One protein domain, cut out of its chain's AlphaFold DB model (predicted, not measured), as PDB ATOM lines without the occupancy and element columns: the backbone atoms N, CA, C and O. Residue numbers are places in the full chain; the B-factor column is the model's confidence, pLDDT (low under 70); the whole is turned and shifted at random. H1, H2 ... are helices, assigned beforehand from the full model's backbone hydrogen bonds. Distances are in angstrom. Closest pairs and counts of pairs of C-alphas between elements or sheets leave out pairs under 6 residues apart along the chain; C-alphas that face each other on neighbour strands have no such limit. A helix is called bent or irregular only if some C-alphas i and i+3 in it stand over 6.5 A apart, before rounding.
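Overview. This is residues 21 to 98 of the 559 residues of an uncharacterized protein of Trypanosoma theileri (UniProt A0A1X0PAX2). Two long helices, H1 and H4, make a wide V, with the start of H4 at residues 37 to 41 of H1. H2 folds back along H1 as a helical hairpin, and H3 joins them in a small body from which residues 21 to 26 of H1 and 87 to 98 of H4 stick out as the two arms. The printed part has 78 residues with four named helices, H1, H2, H3 and H4 in chain order, and no named strand; its class is all helix. The whole is only just loose, close to compact, with a radius of gyration of the C-alphas of 14.1 A, and spans 44 by 32 by 21 A.

Arrangement. Begin with H1, residues 21 to 45, the longest helix. It touches H2, residues 47 to 59, at a shallow tilt of 21 degrees, opposite ways; look at Lys 35 and Ala 57, whose C-alphas are the closest at 5.1 A. H1 also touches H4, residues 79 to 98, with residues 37 to 41 alone, the closest C-alphas being those of Lys 37 and Leu 79, 6.5 A apart. Their lines are about perpendicular, only just, at 71 degrees. H3, residues 64 to 75, is close to H1 but not clearly touching: the closest C-alphas, of Tyr 45 and Tyr 75, are 7.4 A apart, and the two run the same way at a shallow tilt of 13 degrees. H3 and H4 only just touch, with 3 pairs of C-alphas within 8 A, the closest being those of Asn 68 and Leu 79 at 6.0 A; they are about perpendicular at 82 degrees. H2 and H3 are near each other, with 5 pairs of C-alphas within 10 A, while H2 and H4 are apart. The helix packing is mostly crossed, only just: of 3 pairs that touch, 1 is at a shallow tilt. Every O i to N i+4 pair is within hydrogen-bond range in H1, H3 and H4; in H2 4 of 9 are, beside 7 of 10 O i to N i+3 pairs.

Along the chain. Find C-alpha 21 at (4.082, -25.962, 116.769); from there H1 runs 35.8 A to C-alpha 45 at (4.710, -56.274, 97.786). H2 covers 19.6 A from Pro 47 to Glu 59 and is irregular, with C-alphas 48 and 51 7.7 A apart. H3 runs 15.8 A from Glu 64 to Tyr 75. H4 runs 28.9 A from Leu 79 to C-alpha 98 at (33.786, -56.680, 104.214).

Size, cuts and confidence. The C-alphas farthest apart, 44.5 A, are those of Trp 21 and Asn 98. Without the stretches that stand free, 60 residues span 27 by 22 by 20 A. The printed part has no cut, and its three links are tight. The mean pLDDT of the printed part is 90.5 and that of H4 is 79; residue 98 is under 70.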
ATOM      1  N   TRP A  21       3.058 -25.738 117.790       84.75
ATOM      2  CA  TRP A  21       4.082 -25.962 116.769       84.75
ATOM      3  C   TRP A  21       4.881 -27.252 116.983       84.75
ATOM      4  O   TRP A  21       5.050 -28.009 116.035       84.75
ATOM      5  N   LYS A  22       5.273 -27.577 118.228       92.19
ATOM      6  CA  LYS A  22       5.944 -28.854 118.535       92.19
ATOM      7  C   LYS A  22       5.021 -30.049 118.284       92.19
ATOM      8  O   LYS A  22       5.465 -31.055 117.749       92.19
ATOM      9  N   ARG A  23       3.724 -29.942 118.605       87.88
ATOM     10  CA  ARG A  23       2.736 -30.996 118.288       87.88
ATOM     11  C   ARG A  23       2.562 -31.190 116.775       87.88
ATOM     12  O   ARG A  23       2.484 -32.331 116.323       87.88
ATOM     13  N   ALA A  24       2.521 -30.104 116.003       86.38
ATOM     14  CA  ALA A  24       2.430 -30.151 114.544       86.38
ATOM     15  C   ALA A  24       3.700 -30.751 113.908       86.38
ATOM     16  O   ALA A  24       3.600 -31.641 113.065       86.38
ATOM     17  N   GLU A  25       4.881 -30.332 114.364       92.19
ATOM     18  CA  GLU A  25       6.175 -30.847 113.906       92.19
ATOM     19  C   GLU A  25       6.335 -32.346 114.202       92.19
ATOM     20  O   GLU A  25       6.725 -33.108 113.316       92.19
ATOM     21  N   THR A  26       5.973 -32.801 115.409       92.19
ATOM     22  CA  THR A  26       6.002 -34.229 115.768       92.19
ATOM     23  C   THR A  26       5.070 -35.050 114.876       92.19
ATOM     24  O   THR A  26       5.497 -36.075 114.348       92.19
ATOM     25  N   ARG A  27       3.838 -34.580 114.628       89.56
ATOM     26  CA  ARG A  27       2.891 -35.251 113.715       89.56
ATOM     27  C   ARG A  27       3.396 -35.314 112.276       89.56
ATOM     28  O   ARG A  27       3.181 -36.325 111.612       89.56
ATOM     29  N   TRP A  28       4.061 -34.263 111.796       92.00
ATOM     30  CA  TRP A  28       4.662 -34.244 110.461       92.00
ATOM     31  C   TRP A  28       5.842 -35.221 110.367       92.00
ATOM     32  O   TRP A  28       5.902 -36.010 109.427       92.00
ATOM     33  N   LYS A  29       6.727 -35.254 111.374       94.31
ATOM     34  CA  LYS A  29       7.832 -36.229 111.457       94.31
ATOM     35  C   LYS A  29       7.323 -37.675 111.495       94.31
ATOM     36  O   LYS A  29       7.836 -38.511 110.756       94.31
ATOM     37  N   GLN A  30       6.282 -37.953 112.284       93.25
ATOM     38  CA  GLN A  30       5.613 -39.261 112.325       93.25
ATOM     39  C   GLN A  30       5.018 -39.643 110.961       93.25
ATOM     40  O   GLN A  30       5.244 -40.754 110.486       93.25
ATOM     41  N   GLN A  31       4.342 -38.709 110.283       94.75
ATOM     42  CA  GLN A  31       3.791 -38.936 108.946       94.75
ATOM     43  C   GLN A  31       4.873 -39.238 107.900       94.75
ATOM     44  O   GLN A  31       4.689 -40.142 107.090       94.75
ATOM     45  N   GLN A  32       6.003 -38.520 107.910       95.38
ATOM     46  CA  GLN A  32       7.111 -38.787 106.980       95.38
ATOM     47  C   GLN A  32       7.777 -40.141 107.256       95.38
ATOM     48  O   GLN A  32       8.075 -40.874 106.314       95.38
ATOM     49  N   ALA A  33       7.956 -40.512 108.528       94.50
ATOM     50  CA  ALA A  33       8.464 -41.833 108.892       94.50
ATOM     51  C   ALA A  33       7.528 -42.952 108.399       94.50
ATOM     52  O   ALA A  33       7.987 -43.893 107.753       94.50
ATOM     53  N   LEU A  34       6.215 -42.816 108.622       95.69
ATOM     54  CA  LEU A  34       5.212 -43.776 108.151       95.69
ATOM     55  C   LEU A  34       5.161 -43.859 106.616       95.69
ATOM     56  O   LEU A  34       5.114 -44.955 106.058       95.69
ATOM     57  N   LYS A  35       5.244 -42.710 105.927       96.69
ATOM     58  CA  LYS A  35       5.324 -42.621 104.461       96.69
ATOM     59  C   LYS A  35       6.513 -43.412 103.915       96.69
ATOM     60  O   LYS A  35       6.336 -44.177 102.974       96.69
ATOM     61  N   LEU A  36       7.695 -43.283 104.521       95.62
ATOM     62  CA  LEU A  36       8.882 -44.041 104.109       95.62
ATOM     63  C   LEU A  36       8.703 -45.554 104.311       95.62
ATOM     64  O   LEU A  36       8.990 -46.311 103.386       95.62
ATOM     65  N   LYS A  37       8.171 -46.005 105.461       95.88
ATOM     66  CA  LYS A  37       7.875 -47.437 105.684       95.88
ATOM     67  C   LYS A  37       6.927 -47.990 104.614       95.88
ATOM     68  O   LYS A  37       7.195 -49.038 104.031       95.88
ATOM     69  N   LEU A  38       5.852 -47.253 104.329       96.88
ATOM     70  CA  LEU A  38       4.868 -47.599 103.305       96.88
ATOM     71  C   LEU A  38       5.455 -47.604 101.887       96.88
ATOM     72  O   LEU A  38       5.121 -48.486 101.106       96.88
ATOM     73  N   GLU A  39       6.351 -46.676 101.539       96.44
ATOM     74  CA  GLU A  39       7.014 -46.693 100.228       96.44
ATOM     75  C   GLU A  39       7.861 -47.954 100.037       96.44
ATOM     76  O   GLU A  39       7.790 -48.570  98.973       96.44
ATOM     77  N   VAL A  40       8.630 -48.371 101.049       95.88
ATOM     78  CA  VAL A  40       9.428 -49.607 100.970       95.88
ATOM     79  C   VAL A  40       8.516 -50.839 100.909       95.88
ATOM     80  O   VAL A  40       8.749 -51.724 100.086       95.88
ATOM     81  N   PHE A  41       7.438 -50.866 101.701       96.69
ATOM     82  CA  PHE A  41       6.442 -51.942 101.679       96.69
ATOM     83  C   PHE A  41       5.785 -52.083 100.303       96.69
ATOM     84  O   PHE A  41       5.817 -53.157  99.700       96.69
ATOM     85  N   CYS A  42       5.247 -50.986  99.761       96.06
ATOM     86  CA  CYS A  42       4.596 -50.998  98.457       96.06
ATOM     87  C   CYS A  42       5.579 -51.360  97.341       96.06
ATOM     88  O   CYS A  42       5.217 -52.150  96.476       96.06
ATOM     89  N   ARG A  43       6.836 -50.889  97.371       95.00
ATOM     90  CA  ARG A  43       7.850 -51.303  96.379       95.00
ATOM     91  C   ARG A  43       8.105 -52.815  96.387       95.00
ATOM     92  O   ARG A  43       8.371 -53.362  95.321       95.00
ATOM     93  N   ARG A  44       8.031 -53.475  97.551       94.94
ATOM     94  CA  ARG A  44       8.322 -54.913  97.697       94.94
ATOM     95  C   ARG A  44       7.111 -55.813  97.422       94.94
ATOM     96  O   ARG A  44       7.291 -56.860  96.808       94.94
ATOM     97  N   TYR A  45       5.903 -55.409  97.829       94.50
ATOM     98  CA  TYR A  45       4.710 -56.274  97.786       94.50
ATOM     99  C   TYR A  45       3.581 -55.801  96.855       94.50
ATOM    100  O   TYR A  45       2.824 -56.629  96.354       94.50
ATOM    101  N   CYS A  46       3.444 -54.497  96.587       94.75
ATOM    102  CA  CYS A  46       2.352 -53.960  95.764       94.75
ATOM    103  C   CYS A  46       2.754 -52.691  94.972       94.75
ATOM    104  O   CYS A  46       2.168 -51.622  95.161       94.75
ATOM    105  N   PRO A  47       3.733 -52.773  94.043       93.88
ATOM    106  CA  PRO A  47       4.362 -51.590  93.437       93.88
ATOM    107  C   PRO A  47       3.391 -50.698  92.650       93.88
ATOM    108  O   PRO A  47       3.565 -49.482  92.605       93.88
ATOM    109  N   LEU A  48       2.315 -51.274  92.101       94.19
ATOM    110  CA  LEU A  48       1.246 -50.540  91.409       94.19
ATOM    111  C   LEU A  48       0.479 -49.564  92.329       94.19
ATOM    112  O   LEU A  48      -0.171 -48.639  91.842       94.19
ATOM    113  N   GLN A  49       0.557 -49.738  93.653       93.75
ATOM    114  CA  GLN A  49      -0.157 -48.932  94.649       93.75
ATOM    115  C   GLN A  49       0.696 -47.823  95.291       93.75
ATOM    116  O   GLN A  49       0.219 -47.161  96.211       93.75
ATOM    117  N   LEU A  50       1.915 -47.544  94.800       94.19
ATOM    118  CA  LEU A  50       2.776 -46.482  95.363       94.19
ATOM    119  C   LEU A  50       2.077 -45.113  95.475       94.19
ATOM    120  O   LEU A  50       2.348 -44.347  96.397       94.19
ATOM    121  N   HIS A  51       1.155 -44.821  94.556       93.88
ATOM    122  CA  HIS A  51       0.373 -43.585  94.531       93.88
ATOM    123  C   HIS A  51      -0.563 -43.413  95.746       93.88
ATOM    124  O   HIS A  51      -0.940 -42.287  96.063       93.88
ATOM    125  N   LEU A  52      -0.911 -44.494  96.459       94.06
ATOM    126  CA  LEU A  52      -1.748 -44.455  97.667       94.06
ATOM    127  C   LEU A  52      -0.954 -44.137  98.941       94.06
ATOM    128  O   LEU A  52      -1.543 -43.732  99.943       94.06
ATOM    129  N   VAL A  53       0.375 -44.273  98.920       96.94
ATOM    130  CA  VAL A  53       1.223 -44.117 100.114       96.94
ATOM    131  C   VAL A  53       1.053 -42.757 100.821       96.94
ATOM    132  O   VAL A  53       0.937 -42.758 102.048       96.94
ATOM    133  N   PRO A  54       0.961 -41.598 100.131       94.88
ATOM    134  CA  PRO A  54       0.713 -40.317 100.798       94.88
ATOM    135  C   PRO A  54      -0.643 -40.248 101.519       94.88
ATOM    136  O   PRO A  54      -0.734 -39.612 102.569       94.88
ATOM    137  N   LEU A  55      -1.675 -40.906 100.974       95.31
ATOM    138  CA  LEU A  55      -3.020 -40.962 101.560       95.31
ATOM    139  C   LEU A  55      -3.026 -41.856 102.803       95.31
ATOM    140  O   LEU A  55      -3.433 -41.406 103.871       95.31
ATOM    141  N   LEU A  56      -2.482 -43.073 102.691       95.50
ATOM    142  CA  LEU A  56      -2.365 -44.014 103.810       95.50
ATOM    143  C   LEU A  56      -1.520 -43.429 104.954       95.50
ATOM    144  O   LEU A  56      -1.920 -43.493 106.114       95.50
ATOM    145  N   ALA A  57      -0.399 -42.772 104.643       96.38
ATOM    146  CA  ALA A  57       0.428 -42.111 105.651       96.38
ATOM    147  C   ALA A  57      -0.296 -40.947 106.354       96.38
ATOM    148  O   ALA A  57      -0.037 -40.690 107.529       96.38
ATOM    149  N   ALA A  58      -1.192 -40.234 105.659       93.50
ATOM    150  CA  ALA A  58      -2.006 -39.175 106.254       93.50
ATOM    151  C   ALA A  58      -3.137 -39.736 107.131       93.50
ATOM    152  O   ALA A  58      -3.330 -39.271 108.254       93.50
ATOM    153  N   GLU A  59      -3.864 -40.743 106.639       95.88
ATOM    154  CA  GLU A  59      -5.014 -41.332 107.327       95.88
ATOM    155  C   GLU A  59      -4.608 -42.143 108.567       95.88
ATOM    156  O   GLU A  59      -5.242 -42.033 109.622       95.88
ATOM    157  N   TYR A  60      -3.537 -42.931 108.473       96.19
ATOM    158  CA  TYR A  60      -3.062 -43.797 109.555       96.19
ATOM    159  C   TYR A  60      -1.953 -43.141 110.390       96.19
ATOM    160  O   TYR A  60      -1.305 -43.804 111.203       96.19
ATOM    161  N   ASN A  61      -1.759 -41.822 110.265       91.25
ATOM    162  CA  ASN A  61      -0.902 -41.077 111.182       91.25
ATOM    163  C   ASN A  61      -1.413 -41.260 112.626       91.25
ATOM    164  O   ASN A  61      -2.588 -41.035 112.911       91.25
ATOM    165  N   SER A  62      -0.533 -41.682 113.540       90.81
ATOM    166  CA  SER A  62      -0.878 -42.114 114.910       90.81
ATOM    167  C   SER A  62      -1.788 -43.361 115.018       90.81
ATOM    168  O   SER A  62      -2.306 -43.628 116.099       90.81
ATOM    169  N   ARG A  63      -1.988 -44.133 113.938       94.56
ATOM    170  CA  ARG A  63      -2.770 -45.394 113.900       94.56
ATOM    171  C   ARG A  63      -2.027 -46.519 113.157       94.56
ATOM    172  O   ARG A  63      -2.640 -47.328 112.465       94.56
ATOM    173  N   GLU A  64      -0.700 -46.555 113.289       93.94
ATOM    174  CA  GLU A  64       0.183 -47.497 112.579       93.94
ATOM    175  C   GLU A  64      -0.111 -48.972 112.916       93.94
ATOM    176  O   GLU A  64      -0.018 -49.826 112.042       93.94
ATOM    177  N   GLU A  65      -0.548 -49.278 114.140       94.69
ATOM    178  CA  GLU A  65      -0.951 -50.635 114.554       94.69
ATOM    179  C   GLU A  65      -2.126 -51.166 113.713       94.69
ATOM    180  O   GLU A  65      -2.024 -52.234 113.116       94.69
ATOM    181  N   LYS A  66      -3.189 -50.366 113.549       96.06
ATOM    182  CA  LYS A  66      -4.348 -50.719 112.710       96.06
ATOM    183  C   LYS A  66      -3.972 -50.875 111.232       96.06
ATOM    184  O   LYS A  66      -4.528 -51.718 110.537       96.06
ATOM    185  N   LEU A  67      -3.018 -50.074 110.751       96.06
ATOM    186  CA  LEU A  67      -2.487 -50.217 109.395       96.06
ATOM    187  C   LEU A  67      -1.714 -51.533 109.231       96.06
ATOM    188  O   LEU A  67      -1.843 -52.183 108.200       96.06
ATOM    189  N   ASN A  68      -0.933 -51.936 110.237       95.88
ATOM    190  CA  ASN A  68      -0.221 -53.213 110.228       95.88
ATOM    191  C   ASN A  68      -1.180 -54.405 110.203       95.88
ATOM    192  O   ASN A  68      -0.950 -55.325 109.423       95.88
ATOM    193  N   GLU A  69      -2.257 -54.379 110.991       95.75
ATOM    194  CA  GLU A  69      -3.296 -55.419 110.966       95.75
ATOM    195  C   GLU A  69      -3.951 -55.540 109.580       95.75
ATOM    196  O   GLU A  69      -4.094 -56.644 109.054       95.75
ATOM    197  N   GLU A  70      -4.299 -54.414 108.949       96.06
ATOM    198  CA  GLU A  70      -4.920 -54.399 107.619       96.06
ATOM    199  C   GLU A  70      -3.956 -54.831 106.506       96.06
ATOM    200  O   GLU A  70      -4.329 -55.632 105.648       96.06
ATOM    201  N   LEU A  71      -2.705 -54.361 106.528       95.94
ATOM    202  CA  LEU A  71      -1.685 -54.793 105.568       95.94
ATOM    203  C   LEU A  71      -1.356 -56.282 105.732       95.94
ATOM    204  O   LEU A  71      -1.242 -56.984 104.727       95.94
ATOM    205  N   PHE A  72      -1.295 -56.785 106.966       96.25
ATOM    206  CA  PHE A  72      -1.100 -58.207 107.231       96.25
ATOM    207  C   PHE A  72      -2.292 -59.043 106.743       96.25
ATOM    208  O   PHE A  72      -2.092 -60.067 106.092       96.25
ATOM    209  N   ALA A  73      -3.529 -58.587 106.965       96.00
ATOM    210  CA  ALA A  73      -4.729 -59.278 106.489       96.00
ATOM    211  C   ALA A  73      -4.843 -59.329 104.951       96.00
ATOM    212  O   ALA A  73      -5.388 -60.295 104.415       96.00
ATOM    213  N   ILE A  74      -4.344 -58.310 104.239       95.00
ATOM    214  CA  ILE A  74      -4.423 -58.223 102.769       95.00
ATOM    215  C   ILE A  74      -3.223 -58.896 102.081       95.00
ATOM    216  O   ILE A  74      -3.403 -59.565 101.063       95.00
ATOM    217  N   TYR A  75      -2.008 -58.715 102.609       93.94
ATOM    218  CA  TYR A  75      -0.752 -59.106 101.952       93.94
ATOM    219  C   TYR A  75       0.027 -60.216 102.672       93.94
ATOM    220  O   TYR A  75       1.023 -60.688 102.130       93.94
ATOM    221  N   GLY A  76      -0.378 -60.623 103.879       95.56
ATOM    222  CA  GLY A  76       0.366 -61.583 104.706       95.56
ATOM    223  C   GLY A  76       1.655 -61.025 105.323       95.56
ATOM    224  O   GLY A  76       2.475 -61.797 105.812       95.56
ATOM    225  N   HIS A  77       1.853 -59.701 105.281       93.44
ATOM    226  CA  HIS A  77       3.067 -59.019 105.731       93.44
ATOM    227  C   HIS A  77       2.739 -57.698 106.440       93.44
ATOM    228  O   HIS A  77       1.892 -56.932 105.978       93.44
ATOM    229  N   SER A  78       3.451 -57.399 107.525       93.44
ATOM    230  CA  SER A  78       3.367 -56.138 108.277       93.44
ATOM    231  C   SER A  78       4.518 -55.173 107.944       93.44
ATOM    232  O   SER A  78       5.584 -55.579 107.471       93.44
ATOM    233  N   LEU A  79       4.352 -53.877 108.245       90.88
ATOM    234  CA  LEU A  79       5.445 -52.893 108.142       90.88
ATOM    235  C   LEU A  79       6.562 -53.208 109.145       90.88
ATOM    236  O   LEU A  79       7.733 -52.960 108.860       90.88
ATOM    237  N   THR A  80       6.213 -53.769 110.305       87.56
ATOM    238  CA  THR A  80       7.155 -54.185 111.352       87.56
ATOM    239  C   THR A  80       8.106 -55.285 110.888       87.56
ATOM    240  O   THR A  80       9.315 -55.130 111.042       87.56
ATOM    241  N   GLU A  81       7.602 -56.354 110.263       83.94
ATOM    242  CA  GLU A  81       8.448 -57.428 109.712       83.94
ATOM    243  C   GLU A  81       9.365 -56.906 108.602       83.94
ATOM    244  O   GLU A  81      10.547 -57.250 108.554       83.94
ATOM    245  N   LEU A  82       8.844 -56.017 107.748       84.44
ATOM    246  CA  LEU A  82       9.608 -55.396 106.670       84.44
ATOM    247  C   LEU A  82      10.785 -54.558 107.201       84.44
ATOM    248  O   LEU A  82      11.874 -54.623 106.634       84.44
ATOM    249  N   GLN A  83      10.604 -53.796 108.287       77.75
ATOM    250  CA  GLN A  83      11.711 -53.042 108.889       77.75
ATOM    251  C   GLN A  83      12.819 -53.966 109.406       77.75
ATOM    252  O   GLN A  83      13.994 -53.674 109.186       77.75
ATOM    253  N   THR A  84      12.465 -55.089 110.037       78.19
ATOM    254  CA  THR A  84      13.441 -56.090 110.493       78.19
ATOM    255  C   THR A  84      14.193 -56.698 109.308       78.19
ATOM    256  O   THR A  84      15.422 -56.709 109.306       78.19
ATOM    257  N   ALA A  85      13.472 -57.107 108.257       76.19
ATOM    258  CA  ALA A  85      14.057 -57.705 107.058       76.19
ATOM    259  C   ALA A  85      15.006 -56.754 106.302       76.19
ATOM    260  O   ALA A  85      16.044 -57.189 105.811       76.19
ATOM    261  N   VAL A  86      14.690 -55.454 106.228       80.12
ATOM    262  CA  VAL A  86      15.575 -54.449 105.604       80.12
ATOM    263  C   VAL A  86      16.857 -54.254 106.420       80.12
ATOM    264  O   VAL A  86      17.940 -54.215 105.841       80.12
ATOM    265  N   VAL A  87      16.760 -54.200 107.753       79.12
ATOM    266  CA  VAL A  87      17.934 -54.090 108.640       79.12
ATOM    267  C   VAL A  87      18.824 -55.338 108.559       79.12
ATOM    268  O   VAL A  87      20.047 -55.225 108.665       79.12
ATOM    269  N   GLU A  88      18.251 -56.525 108.359       78.50
ATOM    270  CA  GLU A  88      19.028 -57.750 108.132       78.50
ATOM    271  C   GLU A  88      19.659 -57.792 106.730       78.50
ATOM    272  O   GLU A  88      20.847 -58.095 106.627       78.50
ATOM    273  N   GLU A  89      18.944 -57.385 105.674       78.69
ATOM    274  CA  GLU A  89      19.513 -57.246 104.320       78.69
ATOM    275  C   GLU A  89      20.686 -56.252 104.268       78.69
ATOM    276  O   GLU A  89      21.649 -56.479 103.533       78.69
ATOM    277  N   GLU A  90      20.623 -55.144 105.012       79.56
ATOM    278  CA  GLU A  90      21.724 -54.174 105.093       79.56
ATOM    279  C   GLU A  90      22.934 -54.748 105.839       79.56
ATOM    280  O   GLU A  90      24.051 -54.666 105.324       79.56
ATOM    281  N   LYS A  91      22.728 -55.426 106.977       79.94
ATOM    282  CA  LYS A  91      23.807 -56.121 107.705       79.94
ATOM    283  C   LYS A  91      24.460 -57.225 106.872       79.94
ATOM    284  O   LYS A  91      25.680 -57.380 106.909       79.94
ATOM    285  N   GLU A  92      23.678 -57.982 106.104       78.50
ATOM    286  CA  GLU A  92      24.210 -59.036 105.234       78.50
ATOM    287  C   GLU A  92      25.033 -58.444 104.073       78.50
ATOM    288  O   GLU A  92      26.094 -58.973 103.731       78.50
ATOM    289  N   LYS A  93      24.601 -57.312 103.498       81.75
ATOM    290  CA  LYS A  93      25.374 -56.562 102.487       81.75
ATOM    291  C   LYS A  93      26.661 -55.972 103.065       81.75
ATOM    292  O   LYS A  93      27.694 -56.017 102.399       81.75
ATOM    293  N   GLU A  94      26.628 -55.465 104.294       80.19
ATOM    294  CA  GLU A  94      27.810 -54.936 104.984       80.19
ATOM    295  C   GLU A  94      28.820 -56.051 105.315       80.19
ATOM    296  O   GLU A  94      30.022 -55.888 105.090       80.19
ATOM    297  N   MET A  95      28.352 -57.234 105.734       76.50
ATOM    298  CA  MET A  95      29.207 -58.423 105.854       76.50
ATOM    299  C   MET A  95      29.812 -58.843 104.506       76.50
ATOM    300  O   MET A  95      31.015 -59.090 104.440       76.50
ATOM    301  N   LYS A  96      29.026 -58.874 103.420       78.00
ATOM    302  CA  LYS A  96      29.525 -59.238 102.080       78.00
ATOM    303  C   LYS A  96      30.574 -58.252 101.556       78.00
ATOM    304  O   LYS A  96      31.638 -58.696 101.137       78.00
ATOM    305  N   MET A  97      30.362 -56.938 101.688       72.50
ATOM    306  CA  MET A  97      31.373 -55.934 101.307       72.50
ATOM    307  C   MET A  97      32.674 -56.042 102.120       72.50
ATOM    308  O   MET A  97      33.757 -55.785 101.589       72.50
ATOM    309  N   ASN A  98      32.596 -56.447 103.391       67.56
ATOM    310  CA  ASN A  98      33.786 -56.680 104.214       67.56
ATOM    311  C   ASN A  98      34.530 -57.979 103.844       67.56
ATOM    312  O   ASN A  98      35.746 -58.040 104.016       67.56
TER     313      ASN A  98